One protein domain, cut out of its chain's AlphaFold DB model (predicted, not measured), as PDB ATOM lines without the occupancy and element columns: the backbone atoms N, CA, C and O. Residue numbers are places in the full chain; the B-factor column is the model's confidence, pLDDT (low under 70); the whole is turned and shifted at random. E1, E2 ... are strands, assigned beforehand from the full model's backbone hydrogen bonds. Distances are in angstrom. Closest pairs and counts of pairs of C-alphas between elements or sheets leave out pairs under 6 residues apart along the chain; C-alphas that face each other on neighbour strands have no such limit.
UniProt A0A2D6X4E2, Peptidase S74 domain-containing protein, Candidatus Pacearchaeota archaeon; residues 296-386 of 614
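Overview. This is residues 296 to 386 of the 614 residues of the protein "Peptidase S74 domain-containing protein" of Candidatus Pacearchaeota archaeon (UniProt A0A2D6X4E2). The model shows one flat, twisted sheet in a single layer: seven strands side by side in the order in which they come along the chain, each folding back beside the one before, with no named helix over either face. E1 and E2 both bend, and E6 and E7 form a hairpin at the opposite edge of the sheet from E1. The printed part has 91 residues with seven named strands, E1 to E7, and the sheet is antiparallel throughout, in the order E1, E2, E3, E4, E5, E6, E7. The class is all strand. The whole is loose, with a radius of gyration of the C-alphas of 16.1 A, and spans 54 by 40 by 16 A.

Along the chain. Find C-alpha 296 at (-49.671, -50.479, -4.688); from there E1 runs through residues 296 to 305, 24.5 A long, and bends by 50 degrees at residue 300. E2, residues 311 to 321, is the longest strand by residues; it measures 27.0 A and bends by 68 degrees at residue 314. Next come E3, residues 332 to 338, 19.7 A, and E4, residues 347 to 352, 14.9 A, which begins at C-alpha 347 at (-47.924, -38.449, 3.800). E5 is short, residues 358 to 360, 6.9 A. E6 holds residues 367 to 374, 22.1 A, and E7 residues 377 to 384, 21.8 A, ending at C-alpha 384 at (-54.764, -20.800, -1.765).

Arrangement. The seven strands form a meander, each the antiparallel neighbour of the one before, and each successive pair is a hairpin. Start at the edge strand E1: its direction stands at 167 degrees to that of E2, and N 300 and O 317 are 2.8 A apart. Between E2 and E3 look for N 318 and O 335, 3.0 A. E3 and E4 stand at 144 degrees, with N 336 and O 350 at 2.8 A. E4 and E5 have N 359 and O 351 at 2.8 A, and E5 and E6 have N 360 and O 369 at 2.9 A. At the other edge strand, E7, N 379 and O 372 of E6 are 2.8 A apart. E1 and E7 are apart.

Size, cuts and confidence. The C-alphas of Asp 309 and Asp 376 are the two farthest apart, at 54.4 A. The printed part has no cut and no long link; the link from E2 to E3, 10 residues, is short. The mean pLDDT of the printed part is 82.0, and residues 364 to 386 are under 70.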
ATOM      1  N   ILE A 296     -51.072 -50.871  -4.527       97.50
ATOM      2  CA  ILE A 296     -49.671 -50.479  -4.688       97.50
ATOM      3  C   ILE A 296     -48.942 -51.533  -5.523       97.50
ATOM      4  O   ILE A 296     -48.904 -52.711  -5.157       97.50
ATOM      5  N   LEU A 297     -48.344 -51.108  -6.635       97.19
ATOM      6  CA  LEU A 297     -47.601 -51.992  -7.538       97.19
ATOM      7  C   LEU A 297     -46.176 -52.265  -7.043       97.19
ATOM      8  O   LEU A 297     -45.643 -53.350  -7.269       97.19
ATOM      9  N   GLY A 298     -45.578 -51.300  -6.340       97.06
ATOM     10  CA  GLY A 298     -44.252 -51.398  -5.734       97.06
ATOM     11  C   GLY A 298     -43.836 -50.104  -5.037       97.06
ATOM     12  O   GLY A 298     -44.390 -49.041  -5.324       97.06
ATOM     13  N   ASN A 299     -42.851 -50.208  -4.139       96.38
ATOM     14  CA  ASN A 299     -42.295 -49.093  -3.370       96.38
ATOM     15  C   ASN A 299     -40.765 -49.046  -3.488       96.38
ATOM     16  O   ASN A 299     -40.100 -50.080  -3.547       96.38
ATOM     17  N   ILE A 300     -40.221 -47.837  -3.414       97.12
ATOM     18  CA  ILE A 300     -38.848 -47.537  -3.013       97.12
ATOM     19  C   ILE A 300     -38.954 -46.831  -1.662       97.12
ATOM     20  O   ILE A 300     -39.557 -45.760  -1.578       97.12
ATOM     21  N   GLU A 301     -38.410 -47.434  -0.607       95.56
ATOM     22  CA  GLU A 301     -38.544 -46.945   0.768       95.56
ATOM     23  C   GLU A 301     -37.204 -46.469   1.325       95.56
ATOM     24  O   GLU A 301     -36.169 -47.102   1.125       95.56
ATOM     25  N   PHE A 302     -37.240 -45.346   2.039       95.81
ATOM     26  CA  PHE A 302     -36.093 -44.750   2.711       95.81
ATOM     27  C   PHE A 302     -36.333 -44.834   4.217       95.81
ATOM     28  O   PHE A 302     -37.163 -44.101   4.765       95.81
ATOM     29  N   GLN A 303     -35.627 -45.759   4.866       94.00
ATOM     30  CA  GLN A 303     -35.774 -46.045   6.290       94.00
ATOM     31  C   GLN A 303     -34.570 -45.553   7.095       94.00
ATOM     32  O   GLN A 303     -33.447 -45.522   6.594       94.00
ATOM     33  N   GLY A 304     -34.812 -45.180   8.348       92.44
ATOM     34  CA  GLY A 304     -33.783 -44.811   9.317       92.44
ATOM     35  C   GLY A 304     -34.034 -45.482  10.663       92.44
ATOM     36  O   GLY A 304     -35.169 -45.834  10.977       92.44
ATOM     37  N   ALA A 305     -32.971 -45.667  11.447       93.06
ATOM     38  CA  ALA A 305     -33.093 -46.144  12.821       93.06
ATOM     39  C   ALA A 305     -33.710 -45.048  13.703       93.06
ATOM     40  O   ALA A 305     -33.249 -43.904  13.661       93.06
ATOM     41  N   GLU A 306     -34.728 -45.387  14.492       88.50
ATOM     42  CA  GLU A 306     -35.501 -44.404  15.272       88.50
ATOM     43  C   GLU A 306     -35.235 -44.451  16.782       88.50
ATOM     44  O   GLU A 306     -35.239 -43.414  17.445       88.50
ATOM     45  N   ASP A 307     -34.936 -45.629  17.327       84.50
ATOM     46  CA  ASP A 307     -34.758 -45.858  18.768       84.50
ATOM     47  C   ASP A 307     -33.523 -46.721  19.105       84.50
ATOM     48  O   ASP A 307     -33.270 -47.022  20.270       84.50
ATOM     49  N   GLY A 308     -32.721 -47.077  18.096       85.00
ATOM     50  CA  GLY A 308     -31.537 -47.934  18.228       85.00
ATOM     51  C   GLY A 308     -31.796 -49.425  17.993       85.00
ATOM     52  O   GLY A 308     -30.829 -50.148  17.769       85.00
ATOM     53  N   ASP A 309     -33.062 -49.852  17.960       86.62
ATOM     54  CA  ASP A 309     -33.469 -51.255  17.783       86.62
ATOM     55  C   ASP A 309     -34.514 -51.447  16.657       86.62
ATOM     56  O   ASP A 309     -34.710 -52.568  16.175       86.62
ATOM     57  N   SER A 310     -35.140 -50.362  16.195       88.25
ATOM     58  CA  SER A 310     -36.237 -50.330  15.223       88.25
ATOM     59  C   SER A 310     -35.924 -49.419  14.029       88.25
ATOM     60  O   SER A 310     -35.118 -48.486  14.111       88.25
ATOM     61  N   TRP A 311     -36.579 -49.703  12.901       90.75
ATOM     62  CA  TRP A 311     -36.470 -48.945  11.654       90.75
ATOM     63  C   TRP A 311     -37.818 -48.315  11.312       90.75
ATOM     64  O   TRP A 311     -38.814 -49.034  11.226       90.75
ATOM     65  N   ALA A 312     -37.826 -47.019  11.002       91.88
ATOM     66  CA  ALA A 312     -39.004 -46.324  10.493       91.88
ATOM     67  C   ALA A 312     -38.808 -45.791   9.079       91.88
ATOM     68  O   ALA A 312     -37.726 -45.340   8.694       91.88
ATOM     69  N   THR A 313     -39.894 -45.800   8.305       93.56
ATOM     70  CA  THR A 313     -39.936 -45.229   6.957       93.56
ATOM     71  C   THR A 313     -40.093 -43.712   7.041       93.56
ATOM     72  O   THR A 313     -41.164 -43.189   7.345       93.56
ATOM     73  N   GLY A 314     -39.020 -42.985   6.724       94.00
ATOM     74  CA  GLY A 314     -39.023 -41.521   6.668       94.00
ATOM     75  C   GLY A 314     -39.549 -40.973   5.339       94.00
ATOM     76  O   GLY A 314     -40.129 -39.889   5.295       94.00
ATOM     77  N   ALA A 315     -39.374 -41.718   4.246       96.12
ATOM     78  CA  ALA A 315     -39.903 -41.359   2.934       96.12
ATOM     79  C   ALA A 315     -40.148 -42.594   2.063       96.12
ATOM     80  O   ALA A 315     -39.536 -43.645   2.260       96.12
ATOM     81  N   LYS A 316     -41.017 -42.456   1.062       96.81
ATOM     82  CA  LYS A 316     -41.238 -43.488   0.044       96.81
ATOM     83  C   LYS A 316     -41.632 -42.903  -1.307       96.81
ATOM     84  O   LYS A 316     -42.271 -41.852  -1.383       96.81
ATOM     85  N   ILE A 317     -41.288 -43.630  -2.363       98.31
ATOM     86  CA  ILE A 317     -41.729 -43.390  -3.738       98.31
ATOM     87  C   ILE A 317     -42.456 -44.645  -4.200       98.31
ATOM     88  O   ILE A 317     -41.917 -45.740  -4.064       98.31
ATOM     89  N   PHE A 318     -43.668 -44.516  -4.728       98.00
ATOM     90  CA  PHE A 318     -44.462 -45.690  -5.081       98.00
ATOM     91  C   PHE A 318     -45.433 -45.444  -6.225       98.00
ATOM     92  O   PHE A 318     -45.853 -44.314  -6.473       98.00
ATOM     93  N   ALA A 319     -45.795 -46.530  -6.904       98.00
ATOM     94  CA  ALA A 319     -46.807 -46.536  -7.949       98.00
ATOM     95  C   ALA A 319     -48.113 -47.131  -7.407       98.00
ATOM     96  O   ALA A 319     -48.103 -48.237  -6.856       98.00
ATOM     97  N   ARG A 320     -49.223 -46.406  -7.563       97.38
ATOM     98  CA  ARG A 320     -50.565 -46.810  -7.116       97.38
ATOM     99  C   ARG A 320     -51.520 -46.850  -8.303       97.38
ATOM    100  O   ARG A 320     -51.499 -45.947  -9.136       97.38
ATOM    101  N   VAL A 321     -52.349 -47.884  -8.385       98.06
ATOM    102  CA  VAL A 321     -53.436 -47.954  -9.367       98.06
ATOM    103  C   VAL A 321     -54.441 -46.836  -9.072       98.06
ATOM    104  O   VAL A 321     -54.856 -46.679  -7.928       98.06
ATOM    105  N   ASN A 322     -54.805 -46.058 -10.092       95.88
ATOM    106  CA  ASN A 322     -55.783 -44.970 -10.017       95.88
ATOM    107  C   ASN A 322     -56.830 -45.206 -11.109       95.88
ATOM    108  O   ASN A 322     -56.620 -44.837 -12.261       95.88
ATOM    109  N   GLY A 323     -57.922 -45.882 -10.768       95.25
ATOM    110  CA  GLY A 323     -58.962 -46.317 -11.694       95.25
ATOM    111  C   GLY A 323     -59.093 -47.839 -11.786       95.25
ATOM    112  O   GLY A 323     -58.606 -48.588 -10.946       95.25
ATOM    113  N   THR A 324     -59.804 -48.316 -12.811       95.31
ATOM    114  CA  THR A 324     -60.052 -49.753 -13.025       95.31
ATOM    115  C   THR A 324     -59.132 -50.291 -14.125       95.31
ATOM    116  O   THR A 324     -59.335 -49.917 -15.275       95.31
ATOM    117  N   PRO A 325     -58.165 -51.177 -13.815       96.56
ATOM    118  CA  PRO A 325     -57.333 -51.821 -14.831       96.56
ATOM    119  C   PRO A 325     -58.133 -52.688 -15.811       96.56
ATOM    120  O   PRO A 325     -59.114 -53.338 -15.434       96.56
ATOM    121  N   GLY A 326     -57.661 -52.750 -17.055       92.50
ATOM    122  CA  GLY A 326     -58.245 -53.516 -18.156       92.50
ATOM    123  C   GLY A 326     -57.186 -54.219 -19.010       92.50
ATOM    124  O   GLY A 326     -55.997 -54.215 -18.694       92.50
ATOM    125  N   ASP A 327     -57.609 -54.855 -20.102       91.81
ATOM    126  CA  ASP A 327     -56.674 -55.463 -21.056       91.81
ATOM    127  C   ASP A 327     -55.871 -54.371 -21.779       91.81
ATOM    128  O   ASP A 327     -56.444 -53.518 -22.456       91.81
ATOM    129  N   GLY A 328     -54.552 -54.362 -21.584       90.25
ATOM    130  CA  GLY A 328     -53.674 -53.294 -22.073       90.25
ATOM    131  C   GLY A 328     -53.842 -51.942 -21.368       90.25
ATOM    132  O   GLY A 328     -53.260 -50.961 -21.827       90.25
ATOM    133  N   ASP A 329     -54.599 -51.881 -20.267       94.00
ATOM    134  CA  ASP A 329     -54.892 -50.651 -19.526       94.00
ATOM    135  C   ASP A 329     -54.490 -50.788 -18.050       94.00
ATOM    136  O   ASP A 329     -54.963 -51.671 -17.330       94.00
ATOM    137  N   MET A 330     -53.593 -49.915 -17.597       96.12
ATOM    138  CA  MET A 330     -53.056 -49.918 -16.235       96.12
ATOM    139  C   MET A 330     -52.967 -48.482 -15.711       96.12
ATOM    140  O   MET A 330     -51.865 -47.926 -15.608       96.12
ATOM    141  N   PRO A 331     -54.110 -47.838 -15.414       96.88
ATOM    142  CA  PRO A 331     -54.112 -46.440 -15.025       96.88
ATOM    143  C   PRO A 331     -53.423 -46.317 -13.660       96.88
ATOM    144  O   PRO A 331     -53.848 -46.900 -12.664       96.88
ATOM    145  N   THR A 332     -52.290 -45.616 -13.636       97.06
ATOM    146  CA  THR A 332     -51.355 -45.610 -12.504       97.06
ATOM    147  C   THR A 332     -50.888 -44.191 -12.226       97.06
ATOM    148  O   THR A 332     -50.640 -43.417 -13.148       97.06
ATOM    149  N   GLU A 333     -50.732 -43.861 -10.953       97.06
ATOM    150  CA  GLU A 333     -50.081 -42.639 -10.495       97.06
ATOM    151  C   GLU A 333     -48.748 -42.946  -9.803       97.06
ATOM    152  O   GLU A 333     -48.591 -43.988  -9.162       97.06
ATOM    153  N   LEU A 334     -47.787 -42.026  -9.923       97.81
ATOM    154  CA  LEU A 334     -46.507 -42.072  -9.215       97.81
ATOM    155  C   LEU A 334     -46.521 -41.050  -8.079       97.81
ATOM    156  O   LEU A 334     -46.742 -39.861  -8.309       97.81
ATOM    157  N   VAL A 335     -46.259 -41.515  -6.861       96.81
ATOM    158  CA  VAL A 335     -46.405 -40.737  -5.632       96.81
ATOM    159  C   VAL A 335     -45.076 -40.638  -4.889       96.81
ATOM    160  O   VAL A 335     -44.365 -41.630  -4.736       96.81
ATOM    161  N   PHE A 336     -44.774 -39.443  -4.382       97.00
ATOM    162  CA  PHE A 336     -43.662 -39.154  -3.478       97.00
ATOM    163  C   PHE A 336     -44.234 -38.730  -2.123       97.00
ATOM    164  O   PHE A 336     -45.016 -37.775  -2.036       97.00
ATOM    165  N   ALA A 337     -43.845 -39.443  -1.067       95.62
ATOM    166  CA  ALA A 337     -44.352 -39.247   0.284       95.62
ATOM    167  C   ALA A 337     -43.219 -39.116   1.309       95.62
ATOM    168  O   ALA A 337     -42.206 -39.811   1.211       95.62
ATOM    169  N   THR A 338     -43.408 -38.257   2.312       93.81
ATOM    170  CA  THR A 338     -42.454 -38.021   3.408       93.81
ATOM    171  C   THR A 338     -43.171 -37.968   4.754       93.81
ATOM    172  O   THR A 338     -44.324 -37.544   4.842       93.81
ATOM    173  N   SER A 339     -42.495 -38.415   5.807       91.56
ATOM    174  CA  SER A 339     -42.970 -38.329   7.191       91.56
ATOM    175  C   SER A 339     -42.645 -36.954   7.766       91.56
ATOM    176  O   SER A 339     -41.578 -36.393   7.501       91.56
ATOM    177  N   ARG A 340     -43.575 -36.379   8.532       85.19
ATOM    178  CA  ARG A 340     -43.345 -35.113   9.243       85.19
ATOM    179  C   ARG A 340     -42.628 -35.392  10.556       85.19
ATOM    180  O   ARG A 340     -42.811 -36.461  11.135       85.19
ATOM    181  N   ASP A 341     -41.881 -34.409  11.047       84.25
ATOM    182  CA  ASP A 341     -41.304 -34.471  12.389       84.25
ATOM    183  C   ASP A 341     -42.398 -34.743  13.440       84.25
ATOM    184  O   ASP A 341     -43.490 -34.172  13.377       84.25
ATOM    185  N   GLY A 342     -42.116 -35.666  14.359       81.31
ATOM    186  CA  GLY A 342     -43.078 -36.174  15.342       81.31
ATOM    187  C   GLY A 342     -44.074 -37.227  14.831       81.31
ATOM    188  O   GLY A 342     -44.991 -37.579  15.572       81.31
ATOM    189  N   THR A 343     -43.930 -37.736  13.600       78.94
ATOM    190  CA  THR A 343     -44.761 -38.826  13.049       78.94
ATOM    191  C   THR A 343     -43.919 -39.845  12.277       78.94
ATOM    192  O   THR A 343     -42.951 -39.478  11.620       78.94
ATOM    193  N   GLU A 344     -44.330 -41.113  12.277       74.94
ATOM    194  CA  GLU A 344     -43.654 -42.198  11.536       74.94
ATOM    195  C   GLU A 344     -44.387 -42.587  10.236       74.94
ATOM    196  O   GLU A 344     -43.987 -43.512   9.536       74.94
ATOM    197  N   THR A 345     -45.491 -41.908   9.897       85.06
ATOM    198  CA  THR A 345     -46.326 -42.248   8.733       85.06
ATOM    199  C   THR A 345     -46.093 -41.266   7.582       85.06
ATOM    200  O   THR A 345     -46.508 -40.109   7.693       85.06
ATOM    201  N   PRO A 346     -45.507 -41.705   6.447       91.38
ATOM    202  CA  PRO A 346     -45.331 -40.838   5.293       91.38
ATOM    203  C   PRO A 346     -46.670 -40.380   4.711       91.38
ATOM    204  O   PRO A 346     -47.529 -41.205   4.385       91.38
ATOM    205  N   LEU A 347     -46.810 -39.072   4.514       91.06
ATOM    206  CA  LEU A 347     -47.924 -38.449   3.800       91.06
ATOM    207  C   LEU A 347     -47.488 -38.065   2.390       91.06
ATOM    208  O   LEU A 347     -46.313 -37.828   2.124       91.06
ATOM    209  N   GLU A 348     -48.440 -38.000   1.472       92.88
ATOM    210  CA  GLU A 348     -48.182 -37.648   0.082       92.88
ATOM    211  C   GLU A 348     -47.881 -36.148  -0.092       92.88
ATOM    212  O   GLU A 348     -48.648 -35.297   0.340       92.88
ATOM    213  N   TYR A 349     -46.807 -35.799  -0.795       90.44
ATOM    214  CA  TYR A 349     -46.494 -34.391  -1.088       90.44
ATOM    215  C   TYR A 349     -46.375 -34.088  -2.572       90.44
ATOM    216  O   TYR A 349     -46.554 -32.938  -2.966       90.44
ATOM    217  N   MET A 350     -46.108 -35.090  -3.405       92.44
ATOM    218  CA  MET A 350     -46.104 -34.919  -4.853       92.44
ATOM    219  C   MET A 350     -46.707 -36.139  -5.541       92.44
ATOM    220  O   MET A 350     -46.409 -37.275  -5.173       92.44
ATOM    221  N   ARG A 351     -47.521 -35.895  -6.566       92.94
ATOM    222  CA  ARG A 351     -48.169 -36.932  -7.374       92.94
ATOM    223  C   ARG A 351     -48.121 -36.574  -8.850       92.94
ATOM    224  O   ARG A 351     -48.504 -35.469  -9.225       92.94
ATOM    225  N   LEU A 352     -47.725 -37.533  -9.681       94.12
ATOM    226  CA  LEU A 352     -47.992 -37.533 -11.116       94.12
ATOM    227  C   LEU A 352     -49.146 -38.501 -11.390       94.12
ATOM    228  O   LEU A 352     -49.003 -39.705 -11.195       94.12
ATOM    229  N   SER A 353     -50.291 -37.963 -11.794       92.81
ATOM    230  CA  SER A 353     -51.507 -38.740 -12.075       92.81
ATOM    231  C   SER A 353     -51.463 -39.454 -13.433       92.81
ATOM    232  O   SER A 353     -50.660 -39.109 -14.301       92.81
ATOM    233  N   ASN A 354     -52.379 -40.405 -13.642       91.31
ATOM    234  CA  ASN A 354     -52.552 -41.119 -14.916       91.31
ATOM    235  C   ASN A 354     -52.950 -40.204 -16.099       91.31
ATOM    236  O   ASN A 354     -52.764 -40.589 -17.248       91.31
ATOM    237  N   THR A 355     -53.443 -38.988 -15.832       87.69
ATOM    238  CA  THR A 355     -53.759 -37.969 -16.846       87.69
ATOM    239  C   THR A 355     -52.580 -37.041 -17.149       87.69
ATOM    240  O   THR A 355     -52.721 -36.101 -17.920       87.69
ATOM    241  N   GLY A 356     -51.410 -37.257 -16.537       84.31
ATOM    242  CA  GLY A 356     -50.219 -36.428 -16.748       84.31
ATOM    243  C   GLY A 356     -50.166 -35.151 -15.902       84.31
ATOM    244  O   GLY A 356     -49.206 -34.390 -16.004       84.31
ATOM    245  N   THR A 357     -51.145 -34.916 -15.020       82.88
ATOM    246  CA  THR A 357     -51.112 -33.762 -14.106       82.88
ATOM    247  C   THR A 357     -50.126 -34.006 -12.965       82.88
ATOM    248  O   THR A 357     -50.245 -35.014 -12.257       82.88
ATOM    249  N   LEU A 358     -49.204 -33.057 -12.757       87.75
ATOM    250  CA  LEU A 358     -48.321 -32.989 -11.589       87.75
ATOM    251  C   LEU A 358     -48.973 -32.137 -10.494       87.75
ATOM    252  O   LEU A 358     -49.318 -30.977 -10.726       87.75
ATOM    253  N   GLN A 359     -49.101 -32.696  -9.294       84.88
ATOM    254  CA  GLN A 359     -49.625 -32.019  -8.109       84.88
ATOM    255  C   GLN A 359     -48.555 -31.969  -7.022       84.88
ATOM    256  O   GLN A 359     -47.951 -32.994  -6.713       84.88
ATOM    257  N   ILE A 360     -48.354 -30.792  -6.424       86.25
ATOM    258  CA  ILE A 360     -47.617 -30.619  -5.169       86.25
ATOM    259  C   ILE A 360     -48.636 -30.256  -4.088       86.25
ATOM    260  O   ILE A 360     -49.366 -29.268  -4.219       86.25
ATOM    261  N   LEU A 361     -48.709 -31.085  -3.049       81.25
ATOM    262  CA  LEU A 361     -49.701 -31.012  -1.985       81.25
ATOM    263  C   LEU A 361     -49.098 -30.371  -0.730       81.25
ATOM    264  O   LEU A 361     -47.940 -30.605  -0.392       81.25
ATOM    265  N   ASN A 362     -49.914 -29.619   0.011       72.88
ATOM    266  CA  ASN A 362     -49.606 -29.212   1.378       72.88
ATOM    267  C   ASN A 362     -50.609 -29.854   2.347       72.88
ATOM    268  O   ASN A 362     -51.803 -29.569   2.289       72.88
ATOM    269  N   HIS A 363     -50.109 -30.682   3.265       70.31
ATOM    270  CA  HIS A 363     -50.900 -31.339   4.309       70.31
ATOM    271  C   HIS A 363     -51.229 -30.427   5.524       70.31
ATOM    272  O   HIS A 363     -51.814 -30.903   6.486       70.31
ATOM    273  N   GLU A 364     -50.876 -29.129   5.490       59.44
ATOM    274  CA  GLU A 364     -51.199 -28.109   6.525       59.44
ATOM    275  C   GLU A 364     -52.372 -27.175   6.147       59.44
ATOM    276  O   GLU A 364     -52.513 -26.097   6.716       59.44
ATOM    277  N   GLY A 365     -53.215 -27.550   5.178       53.03
ATOM    278  CA  GLY A 365     -54.404 -26.765   4.809       53.03
ATOM    279  C   GLY A 365     -54.197 -25.816   3.624       53.03
ATOM    280  O   GLY A 365     -54.026 -24.613   3.789       53.03
ATOM    281  N   GLU A 366     -54.299 -26.387   2.420       57.75
ATOM    282  CA  GLU A 366     -54.586 -25.702   1.149       57.75
ATOM    283  C   GLU A 366     -53.536 -24.672   0.671       57.75
ATOM    284  O   GLU A 366     -53.702 -23.456   0.748       57.75
ATOM    285  N   ASN A 367     -52.481 -25.195   0.041       51.78
ATOM    286  CA  ASN A 367     -51.979 -24.619  -1.207       51.78
ATOM    287  C   ASN A 367     -51.698 -25.769  -2.183       51.78
ATOM    288  O   ASN A 367     -50.868 -26.628  -1.877       51.78
ATOM    289  N   ARG A 368     -52.394 -25.810  -3.324       59.78
ATOM    290  CA  ARG A 368     -52.145 -26.789  -4.392       59.78
ATOM    291  C   ARG A 368     -51.437 -26.070  -5.525       59.78
ATOM    292  O   ARG A 368     -51.985 -25.146  -6.120       59.78
ATOM    293  N   PHE A 369     -50.212 -26.494  -5.799       66.31
ATOM    294  CA  PHE A 369     -49.487 -26.073  -6.988       66.31
ATOM    295  C   PHE A 369     -49.601 -27.198  -8.010       66.31
ATOM    296  O   PHE A 369     -49.088 -28.296  -7.781       66.31
ATOM    297  N   SER A 370     -50.325 -26.953  -9.103       63.78
ATOM    298  CA  SER A 370     -50.480 -27.936 -10.174       63.78
ATOM    299  C   SER A 370     -50.162 -27.352 -11.540       63.78
ATOM    300  O   SER A 370     -50.608 -26.256 -11.885       63.78
ATOM    301  N   PHE A 371     -49.426 -28.140 -12.319       64.81
ATOM    302  CA  PHE A 371     -49.276 -27.959 -13.755       64.81
ATOM    303  C   PHE A 371     -50.109 -29.026 -14.454       64.81
ATOM    304  O   PHE A 371     -49.973 -30.215 -14.148       64.81
ATOM    305  N   SER A 372     -50.951 -28.609 -15.390       57.91
ATOM    306  CA  SER A 372     -51.695 -29.517 -16.256       57.91
ATOM    307  C   SER A 372     -51.549 -29.052 -17.698       57.91
ATOM    308  O   SER A 372     -51.609 -27.855 -17.977       57.91
ATOM    309  N   SER A 373     -51.311 -29.993 -18.604       46.75
ATOM    310  CA  SER A 373     -51.340 -29.756 -20.040       46.75
ATOM    311  C   SER A 373     -52.137 -30.876 -20.688       46.75
ATOM    312  O   SER A 373     -51.676 -32.016 -20.683       46.75
ATOM    313  N   ASP A 374     -53.293 -30.541 -21.243       50.25
ATOM    314  CA  ASP A 374     -54.029 -31.411 -22.155       50.25
ATOM    315  C   ASP A 374     -53.761 -30.978 -23.603       50.25
ATOM    316  O   ASP A 374     -53.129 -29.950 -23.854       50.25
ATOM    317  N   ALA A 375     -54.226 -31.769 -24.575       41.81
ATOM    318  CA  ALA A 375     -54.005 -31.513 -26.003       41.81
ATOM    319  C   ALA A 375     -54.450 -30.106 -26.463       41.81
ATOM    320  O   ALA A 375     -53.930 -29.607 -27.459       41.81
ATOM    321  N   ASP A 376     -55.362 -29.473 -25.716       41.19
ATOM    322  CA  ASP A 376     -55.979 -28.193 -26.058       41.19
ATOM    323  C   ASP A 376     -55.637 -27.036 -25.093       41.19
ATOM    324  O   ASP A 376     -55.896 -25.886 -25.446       41.19
ATOM    325  N   ASP A 377     -55.045 -27.282 -23.912       44.31
ATOM    326  CA  ASP A 377     -54.796 -26.217 -22.921       44.31
ATOM    327  C   ASP A 377     -53.658 -26.537 -21.933       44.31
ATOM    328  O   ASP A 377     -53.528 -27.665 -21.457       44.31
ATOM    329  N   ALA A 378     -52.853 -25.529 -21.575       49.47
ATOM    330  CA  ALA A 378     -51.805 -25.627 -20.555       49.47
ATOM    331  C   ALA A 378     -52.082 -24.636 -19.420       49.47
ATOM    332  O   ALA A 378     -52.054 -23.421 -19.621       49.47
ATOM    333  N   THR A 379     -52.328 -25.147 -18.213       55.22
ATOM    334  CA  THR A 379     -52.714 -24.342 -17.049       55.22
ATOM    335  C   THR A 379     -51.683 -24.438 -15.923       55.22
ATOM    336  O   THR A 379     -51.149 -25.504 -15.606       55.22
ATOM    337  N   LEU A 380     -51.396 -23.287 -15.307       65.81
ATOM    338  CA  LEU A 380     -50.664 -23.167 -14.049       65.81
ATOM    339  C   LEU A 380     -51.655 -22.692 -12.989       65.81
ATOM    340  O   LEU A 380     -52.088 -21.538 -13.019       65.81
ATOM    341  N   GLN A 381     -52.003 -23.581 -12.064       62.62
ATOM    342  CA  GLN A 381     -52.942 -23.296 -10.985       62.62
ATOM    343  C   GLN A 381     -52.199 -23.237  -9.648       62.62
ATOM    344  O   GLN A 381     -51.472 -24.165  -9.282       62.62
ATOM    345  N   ILE A 382     -52.377 -22.119  -8.940       65.62
ATOM    346  CA  ILE A 382     -51.902 -21.905  -7.571       65.62
ATOM    347  C   ILE A 382     -53.139 -21.582  -6.739       65.62
ATOM    348  O   ILE A 382     -53.592 -20.437  -6.710       65.62
ATOM    349  N   ASP A 383     -53.715 -22.602  -6.115       56.09
ATOM    350  CA  ASP A 383     -54.855 -22.420  -5.220       56.09
ATOM    351  C   ASP A 383     -54.343 -22.075  -3.829       56.09
ATOM    352  O   ASP A 383     -53.448 -22.761  -3.336       56.09
ATOM    353  N   SER A 384     -54.920 -21.052  -3.198       50.75
ATOM    354  CA  SER A 384     -54.764 -20.800  -1.765       50.75
ATOM    355  C   SER A 384     -56.054 -21.087  -1.025       50.75
ATOM    356  O   SER A 384     -57.136 -20.894  -1.583       50.75
ATOM    357  N   ALA A 385     -55.911 -21.513   0.227       47.44
ATOM    358  CA  ALA A 385     -57.003 -21.935   1.079       47.44
ATOM    359  C   ALA A 385     -58.248 -21.041   1.035       47.44
ATOM    360  O   ALA A 385     -58.134 -19.818   1.120       47.44
ATOM    361  N   ALA A 386     -59.423 -21.666   0.978       44.09
ATOM    362  CA  ALA A 386     -60.744 -21.044   1.039       44.09
ATOM    363  C   ALA A 386     -61.074 -20.068  -0.113       44.09
ATOM    364  O   ALA A 386     -61.082 -18.846   0.034       44.09
TER     365      ALA A 386